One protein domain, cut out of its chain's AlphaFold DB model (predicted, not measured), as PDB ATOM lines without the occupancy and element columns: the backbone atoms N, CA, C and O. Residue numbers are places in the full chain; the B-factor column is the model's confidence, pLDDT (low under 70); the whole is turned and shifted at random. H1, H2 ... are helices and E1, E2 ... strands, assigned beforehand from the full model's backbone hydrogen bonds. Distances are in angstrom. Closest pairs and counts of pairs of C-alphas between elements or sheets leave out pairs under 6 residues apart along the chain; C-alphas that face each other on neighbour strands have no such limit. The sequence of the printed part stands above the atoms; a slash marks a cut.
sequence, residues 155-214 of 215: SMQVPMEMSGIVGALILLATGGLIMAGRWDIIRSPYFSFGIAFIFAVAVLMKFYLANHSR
ATOM      1  N   SER A 155      21.576 -15.368  43.858       47.53
ATOM      2  CA  SER A 155      21.502 -15.245  45.329       47.53
ATOM      3  C   SER A 155      22.786 -15.663  46.069       47.53
ATOM      4  O   SER A 155      22.783 -15.773  47.297       47.53
ATOM      5  N   MET A 156      23.892 -15.912  45.353       46.66
ATOM      6  CA  MET A 156      25.101 -16.512  45.915       46.66
ATOM      7  C   MET A 156      26.321 -15.586  45.792       46.66
ATOM      8  O   MET A 156      26.842 -15.362  44.704       46.66
ATOM      9  N   GLN A 157      26.827 -15.101  46.931       53.69
ATOM     10  CA  GLN A 157      28.078 -14.333  47.002       53.69
ATOM     11  C   GLN A 157      29.280 -15.286  46.904       53.69
ATOM     12  O   GLN A 157      29.375 -16.262  47.660       53.69
ATOM     13  N   VAL A 158      30.194 -15.044  45.961       55.44
ATOM     14  CA  VAL A 158      31.466 -15.776  45.834       55.44
ATOM     15  C   VAL A 158      32.600 -14.743  45.767       55.44
ATOM     16  O   VAL A 158      32.550 -13.880  44.889       55.44
ATOM     17  N   PRO A 159      33.609 -14.791  46.659       59.16
ATOM     18  CA  PRO A 159      34.816 -13.981  46.506       59.16
ATOM     19  C   PRO A 159      35.597 -14.448  45.266       59.16
ATOM     20  O   PRO A 159      35.844 -15.645  45.106       59.16
ATOM     21  N   MET A 160      35.972 -13.508  44.391       55.06
ATOM     22  CA  MET A 160      36.632 -13.766  43.094       55.06
ATOM     23  C   MET A 160      37.931 -14.583  43.201       55.06
ATOM     24  O   MET A 160      38.304 -15.285  42.263       55.06
ATOM     25  N   GLU A 161      38.600 -14.538  44.352       58.25
ATOM     26  CA  GLU A 161      39.887 -15.205  44.574       58.25
ATOM     27  C   GLU A 161      39.766 -16.736  44.552       58.25
ATOM     28  O   GLU A 161      40.593 -17.424  43.957       58.25
ATOM     29  N   MET A 162      38.696 -17.295  45.122       59.91
ATOM     30  CA  MET A 162      38.585 -18.749  45.291       59.91
ATOM     31  C   MET A 162      38.131 -19.470  44.017       59.91
ATOM     32  O   MET A 162      38.587 -20.581  43.750       59.91
ATOM     33  N   SER A 163      37.268 -18.860  43.198       63.44
ATOM     34  CA  SER A 163      36.865 -19.468  41.919       63.44
ATOM     35  C   SER A 163      38.000 -19.434  40.891       63.44
ATOM     36  O   SER A 163      38.177 -20.403  40.150       63.44
ATOM     37  N   GLY A 164      38.807 -18.365  40.889       68.38
ATOM     38  CA  GLY A 164      39.978 -18.233  40.024       68.38
ATOM     39  C   GLY A 164      41.057 -19.273  40.329       68.38
ATOM     40  O   GLY A 164      41.540 -19.933  39.411       68.38
ATOM     41  N   ILE A 165      41.383 -19.487  41.610       72.69
ATOM     42  CA  ILE A 165      42.396 -20.472  42.027       72.69
ATOM     43  C   ILE A 165      41.967 -21.900  41.667       72.69
ATOM     44  O   ILE A 165      42.762 -22.662  41.116       72.69
ATOM     45  N   VAL A 166      40.706 -22.269  41.925       71.88
ATOM     46  CA  VAL A 166      40.203 -23.619  41.610       71.88
ATOM     47  C   VAL A 166      40.179 -23.855  40.098       71.88
ATOM     48  O   VAL A 166      40.625 -24.905  39.635       71.88
ATOM     49  N   GLY A 167      39.735 -22.869  39.311       73.94
ATOM     50  CA  GLY A 167      39.775 -22.945  37.849       73.94
ATOM     51  C   GLY A 167      41.200 -23.064  37.300       73.94
ATOM     52  O   GLY A 167      41.453 -23.894  36.426       73.94
ATOM     53  N   ALA A 168      42.147 -22.298  37.850       79.44
ATOM     54  CA  ALA A 168      43.557 -22.357  37.467       79.44
ATOM     55  C   ALA A 168      44.192 -23.715  37.796       79.44
ATOM     56  O   ALA A 168      44.919 -24.259  36.970       79.44
ATOM     57  N   LEU A 169      43.879 -24.303  38.956       80.00
ATOM     58  CA  LEU A 169      44.347 -25.643  39.326       80.00
ATOM     59  C   LEU A 169      43.809 -26.725  38.386       80.00
ATOM     60  O   LEU A 169      44.570 -27.588  37.952       80.00
ATOM     61  N   ILE A 170      42.523 -26.659  38.029       79.31
ATOM     62  CA  ILE A 170      41.921 -27.598  37.071       79.31
ATOM     63  C   ILE A 170      42.574 -27.440  35.694       79.31
ATOM     64  O   ILE A 170      42.926 -28.440  35.067       79.31
ATOM     65  N   LEU A 171      42.786 -26.205  35.230       82.94
ATOM     66  CA  LEU A 171      43.446 -25.933  33.952       82.94
ATOM     67  C   LEU A 171      44.904 -26.393  33.940       82.94
ATOM     68  O   LEU A 171      45.331 -26.994  32.958       82.94
ATOM     69  N   LEU A 172      45.653 -26.170  35.020       84.31
ATOM     70  CA  LEU A 172      47.042 -26.610  35.146       84.31
ATOM     71  C   LEU A 172      47.130 -28.138  35.142       84.31
ATOM     72  O   LEU A 172      47.922 -28.700  34.390       84.31
ATOM     73  N   ALA A 173      46.277 -28.820  35.911       80.56
ATOM     74  CA  ALA A 173      46.223 -30.280  35.919       80.56
ATOM     75  C   ALA A 173      45.844 -30.841  34.539       80.56
ATOM     76  O   ALA A 173      46.482 -31.772  34.046       80.56
ATOM     77  N   THR A 174      44.850 -30.237  33.882       81.44
ATOM     78  CA  THR A 174      44.408 -30.647  32.542       81.44
ATOM     79  C   THR A 174      45.503 -30.406  31.499       81.44
ATOM     80  O   THR A 174      45.820 -31.304  30.722       81.44
ATOM     81  N   GLY A 175      46.143 -29.234  31.514       83.56
ATOM     82  CA  GLY A 175      47.251 -28.894  30.621       83.56
ATOM     83  C   GLY A 175      48.482 -29.777  30.836       83.56
ATOM     84  O   GLY A 175      49.086 -30.235  29.868       83.56
ATOM     85  N   GLY A 176      48.807 -30.099  32.092       82.31
ATOM     86  CA  GLY A 176      49.887 -31.023  32.435       82.31
ATOM     87  C   GLY A 176      49.643 -32.442  31.914       82.31
ATOM     88  O   GLY A 176      50.555 -33.067  31.377       82.31
ATOM     89  N   LEU A 177      48.402 -32.936  31.992       80.06
ATOM     90  CA  LEU A 177      48.036 -34.239  31.425       80.06
ATOM     91  C   LEU A 177      48.148 -34.271  29.895       80.06
ATOM     92  O   LEU A 177      48.614 -35.270  29.343       80.06
ATOM     93  N   ILE A 178      47.745 -33.186  29.225       80.44
ATOM     94  CA  ILE A 178      47.885 -33.037  27.769       80.44
ATOM     95  C   ILE A 178      49.367 -33.068  27.378       80.44
ATOM     96  O   ILE A 178      49.751 -33.801  26.467       80.44
ATOM     97  N   MET A 179      50.209 -32.324  28.098       81.31
ATOM     98  CA  MET A 179      51.645 -32.240  27.824       81.31
ATOM     99  C   MET A 179      52.378 -33.569  28.070       81.31
ATOM    100  O   MET A 179      53.327 -33.885  27.359       81.31
ATOM    101  N   ALA A 180      51.899 -34.393  29.006       82.06
ATOM    102  CA  ALA A 180      52.398 -35.750  29.240       82.06
ATOM    103  C   ALA A 180      51.913 -36.788  28.200       82.06
ATOM    104  O   ALA A 180      52.201 -37.977  28.344       82.06
ATOM    105  N   GLY A 181      51.144 -36.375  27.183       75.44
ATOM    106  CA  GLY A 181      50.652 -37.244  26.109       75.44
ATOM    107  C   GLY A 181      49.582 -38.254  26.539       75.44
ATOM    108  O   GLY A 181      49.224 -39.138  25.762       75.44
ATOM    109  N   ARG A 182      49.043 -38.139  27.761       77.88
ATOM    110  CA  ARG A 182      48.080 -39.090  28.346       77.88
ATOM    111  C   ARG A 182      46.632 -38.759  27.976       77.88
ATOM    112  O   ARG A 182      45.775 -38.566  28.841       77.88
ATOM    113  N   TRP A 183      46.348 -38.736  26.677       72.12
ATOM    114  CA  TRP A 183      45.005 -38.479  26.139       72.12
ATOM    115  C   TRP A 183      43.969 -39.541  26.535       72.12
ATOM    116  O   TRP A 183      42.782 -39.224  26.635       72.12
ATOM    117  N   ASP A 184      44.412 -40.762  26.847       69.69
ATOM    118  CA  ASP A 184      43.542 -41.848  27.317       69.69
ATOM    119  C   ASP A 184      42.845 -41.526  28.644       69.69
ATOM    120  O   ASP A 184      41.695 -41.906  28.853       69.69
ATOM    121  N   ILE A 185      43.502 -40.775  29.534       72.12
ATOM    122  CA  ILE A 185      42.922 -40.417  30.833       72.12
ATOM    123  C   ILE A 185      41.848 -39.345  30.652       72.12
ATOM    124  O   ILE A 185      40.769 -39.473  31.224       72.12
ATOM    125  N   ILE A 186      42.099 -38.338  29.814       72.50
ATOM    126  CA  ILE A 186      41.159 -37.232  29.566       72.50
ATOM    127  C   ILE A 186      39.873 -37.742  28.906       72.50
ATOM    128  O   ILE A 186      38.783 -37.269  29.216       72.50
ATOM    129  N   ARG A 187      39.989 -38.736  28.016       71.62
ATOM    130  CA  ARG A 187      38.843 -39.353  27.336       71.62
ATOM    131  C   ARG A 187      38.103 -40.376  28.201       71.62
ATOM    132  O   ARG A 187      37.027 -40.831  27.815       71.62
ATOM    133  N   SER A 188      38.669 -40.749  29.349       78.50
ATOM    134  CA  SER A 188      38.054 -41.719  30.247       78.50
ATOM    135  C   SER A 188      36.858 -41.111  30.999       78.50
ATOM    136  O   SER A 188      36.900 -39.943  31.404       78.50
ATOM    137  N   PRO A 189      35.809 -41.904  31.286       77.12
ATOM    138  CA  PRO A 189      34.686 -41.460  32.116       77.12
ATOM    139  C   PRO A 189      35.122 -40.998  33.517       77.12
ATOM    140  O   PRO A 189      34.499 -40.122  34.114       77.12
ATOM    141  N   TYR A 190      36.225 -41.557  34.027       80.25
ATOM    142  CA  TYR A 190      36.762 -41.258  35.352       80.25
ATOM    143  C   TYR A 190      37.303 -39.832  35.476       80.25
ATOM    144  O   TYR A 190      37.224 -39.251  36.556       80.25
ATOM    145  N   PHE A 191      37.805 -39.234  34.393       78.19
ATOM    146  CA  PHE A 191      38.304 -37.857  34.420       78.19
ATOM    147  C   PHE A 191      37.168 -36.840  34.545       78.19
ATOM    148  O   PHE A 191      37.214 -35.958  35.404       78.19
ATOM    149  N   SER A 192      36.097 -37.012  33.764       78.88
ATOM    150  CA  SER A 192      34.900 -36.174  33.890       78.88
ATOM    151  C   SER A 192      34.234 -36.346  35.257       78.88
ATOM    152  O   SER A 192      33.778 -35.365  35.844       78.88
ATOM    153  N   PHE A 193      34.209 -37.573  35.788       80.06
ATOM    154  CA  PHE A 193      33.723 -37.829  37.142       80.06
ATOM    155  C   PHE A 193      34.616 -37.173  38.203       80.06
ATOM    156  O   PHE A 193      34.106 -36.593  39.154       80.06
ATOM    157  N   GLY A 194      35.939 -37.188  38.015       79.88
ATOM    158  CA  GLY A 194      36.900 -36.530  38.899       79.88
ATOM    159  C   GLY A 194      36.705 -35.015  38.964       79.88
ATOM    160  O   GLY A 194      36.648 -34.454  40.055       79.88
ATOM    161  N   ILE A 195      36.516 -34.352  37.819       79.38
ATOM    162  CA  ILE A 195      36.215 -32.911  37.784       79.38
ATOM    163  C   ILE A 195      34.874 -32.625  38.468       79.38
ATOM    164  O   ILE A 195      34.792 -31.719  39.299       79.38
ATOM    165  N   ALA A 196      33.835 -33.412  38.175       78.69
ATOM    166  CA  ALA A 196      32.532 -33.263  38.819       78.69
ATOM    167  C   ALA A 196      32.615 -33.460  40.344       78.69
ATOM    168  O   ALA A 196      32.003 -32.704  41.096       78.69
ATOM    169  N   PHE A 197      33.419 -34.419  40.807       81.31
ATOM    170  CA  PHE A 197      33.667 -34.659  42.226       81.31
ATOM    171  C   PHE A 197      34.401 -33.486  42.884       81.31
ATOM    172  O   PHE A 197      33.992 -33.037  43.950       81.31
ATOM    173  N   ILE A 198      35.425 -32.925  42.232       79.56
ATOM    174  CA  ILE A 198      36.130 -31.729  42.720       79.56
ATOM    175  C   ILE A 198      35.161 -30.545  42.844       79.56
ATOM    176  O   ILE A 198      35.162 -29.860  43.867       79.56
ATOM    177  N   PHE A 199      34.287 -30.333  41.856       78.12
ATOM    178  CA  PHE A 199      33.247 -29.305  41.940       78.12
ATOM    179  C   PHE A 199      32.251 -29.574  43.076       78.12
ATOM    180  O   PHE A 199      31.915 -28.650  43.817       78.12
ATOM    181  N   ALA A 200      31.813 -30.820  43.262       80.31
ATOM    182  CA  ALA A 200      30.911 -31.193  44.350       80.31
ATOM    183  C   ALA A 200      31.544 -30.941  45.729       80.31
ATOM    184  O   ALA A 200      30.906 -30.344  46.597       80.31
ATOM    185  N   VAL A 201      32.814 -31.321  45.912       80.00
ATOM    186  CA  VAL A 201      33.577 -31.067  47.143       80.00
ATOM    187  C   VAL A 201      33.758 -29.569  47.377       80.00
ATOM    188  O   VAL A 201      33.549 -29.109  48.495       80.00
ATOM    189  N   ALA A 202      34.069 -28.783  46.344       75.81
ATOM    190  CA  ALA A 202      34.199 -27.331  46.469       75.81
ATOM    191  C   ALA A 202      32.882 -26.666  46.914       75.81
ATOM    192  O   ALA A 202      32.888 -25.777  47.771       75.81
ATOM    193  N   VAL A 203      31.742 -27.122  46.384       75.81
ATOM    194  CA  VAL A 203      30.413 -26.636  46.790       75.81
ATOM    195  C   VAL A 203      30.084 -27.048  48.229       75.81
ATOM    196  O   VAL A 203      29.642 -26.204  49.010       75.81
ATOM    197  N   LEU A 204      30.349 -28.301  48.613       78.69
ATOM    198  CA  LEU A 204      30.167 -28.802  49.984       78.69
ATOM    199  C   LEU A 204      31.034 -28.044  50.995       78.69
ATOM    200  O   LEU A 204      30.539 -27.609  52.034       78.69
ATOM    201  N   MET A 205      32.308 -27.827  50.673       70.75
ATOM    202  CA  MET A 205      33.240 -27.077  51.512       70.75
ATOM    203  C   MET A 205      32.784 -25.625  51.679       70.75
ATOM    204  O   MET A 205      32.847 -25.075  52.778       70.75
ATOM    205  N   LYS A 206      32.234 -25.017  50.620       68.00
ATOM    206  CA  LYS A 206      31.637 -23.683  50.707       68.00
ATOM    207  C   LYS A 206      30.388 -23.667  51.592       68.00
ATOM    208  O   LYS A 206      30.226 -22.732  52.373       68.00
ATOM    209  N   PHE A 207      29.520 -24.674  51.494       71.00
ATOM    210  CA  PHE A 207      28.343 -24.783  52.359       71.00
ATOM    211  C   PHE A 207      28.751 -24.904  53.833       71.00
ATOM    212  O   PHE A 207      28.173 -24.242  54.692       71.00
ATOM    213  N   TYR A 208      29.811 -25.665  54.106       75.50
ATOM    214  CA  TYR A 208      30.394 -25.788  55.438       75.50
ATOM    215  C   TYR A 208      30.939 -24.449  55.967       75.50
ATOM    216  O   TYR A 208      30.573 -24.030  57.062       75.50
ATOM    217  N   LEU A 209      31.733 -23.725  55.169       68.56
ATOM    218  CA  LEU A 209      32.268 -22.403  55.527       68.56
ATOM    219  C   LEU A 209      31.164 -21.351  55.732       68.56
ATOM    220  O   LEU A 209      31.226 -20.564  56.673       68.56
ATOM    221  N   ALA A 210      30.131 -21.347  54.887       62.19
ATOM    222  CA  ALA A 210      29.006 -20.419  55.006       62.19
ATOM    223  C   ALA A 210      28.137 -20.698  56.243       62.19
ATOM    224  O   ALA A 210      27.619 -19.760  56.848       62.19
ATOM    225  N   ASN A 211      27.988 -21.970  56.623       66.50
ATOM    226  CA  ASN A 211      27.281 -22.356  57.839       66.50
ATOM    227  C   ASN A 211      28.101 -22.033  59.095       66.50
ATOM    228  O   ASN A 211      27.546 -21.562  60.082       66.50
ATOM    229  N   HIS A 212      29.423 -22.215  59.047       56.22
ATOM    230  CA  HIS A 212      30.284 -21.903  60.184       56.22
ATOM    231  C   HIS A 212      30.476 -20.392  60.389       56.22
ATOM    232  O   HIS A 212      30.568 -19.949  61.523       56.22
ATOM    233  N   SER A 213      30.458 -19.585  59.322       50.81
ATOM    234  CA  SER A 213      30.557 -18.120  59.413       50.81
ATOM    235  C   SER A 213      29.292 -17.434  59.967       50.81
ATOM    236  O   SER A 213      29.298 -16.213  60.127       50.81
ATOM    237  N   ARG A 214      28.197 -18.175  60.197       43.56
ATOM    238  CA  ARG A 214      26.947 -17.671  60.799       43.56
ATOM    239  C   ARG A 214      26.760 -18.072  62.271       43.56
ATOM    240  O   ARG A 214      25.774 -17.630  62.859       43.56
TER     241      ARG A 214
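Overview. This is residues 155 to 214 of the 215 residues of an uncharacterized protein of Methanolobus zinderi (UniProt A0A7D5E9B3). Two long helices, H1 and H3, run side by side in opposite ways as a loose U, with the short helix H2 in the turn that joins them at one end. At the other end of the U the short strand E1 leads into H1, and the last residues of H3 with the two after it, residues 207 to 214, stick out. The printed part has 60 residues, with the named elements E1, H1, H2 and H3 in that order along the chain, and its class is mostly helix. The whole is loose, with a radius of gyration of the C-alphas of 14.4 A, and the C-alphas span 46 by 21 by 18 A.

Along the chain. E1 is residues 156 to 159, and C-alpha 156 is at (25.101, -16.512, 45.915). H1 follows as residues 160 to 179, 28.3 A from first to last C-alpha, from C-alpha 160 at (36.632, -13.766, 43.094). H2 is residues 183 to 186, 4 residues. H3, the longest helix with 24 residues, is residues 189 to 212 and measures 34.5 A; its C-alpha 212 is at (30.284, -21.903, 60.184).

Arrangement. E1 pairs with no named strand; E1 and H1 meet only through their link. H1 and H3 are close but not clearly touching; their closest C-alphas, those of Ile 170 and Ile 195, are 7.8 A apart. They run opposite ways at a shallow tilt of 18 degrees. H1, with residues 174 to 177 alone, only just touches H2, with 3 pairs of C-alphas within 8 A; the closest are those of Leu 177 and Trp 183, 7.4 A apart. H2 and H3 are close but not clearly touching, with the closest C-alphas, those of Ile 185 and Phe 191, 6.4 A apart. E1 is apart from H2 and from H3. In H1 and H3 every O i to N i+4 pair is within hydrogen-bond range; H2 is too short for such a pair, and its one O i to N i+3 pair is within range.

Size, cuts and confidence. The outline is a rod, and the C-alphas of Gly 181 and Arg 214, the two farthest apart, are 46.4 A apart. Residues 179 to 184 stand free, as do residues 207 to 214, of which 207 to 212 belong to H3; the body without these stretches spans 35 by 18 by 15 A. The links from E1 to H1, H1 to H2 and H2 to H3 are tight, and the printed part has no cut. The mean pLDDT of the printed part is 72.1; it is under 70 at residues 155 to 164, 184, 206 and 209 to 214.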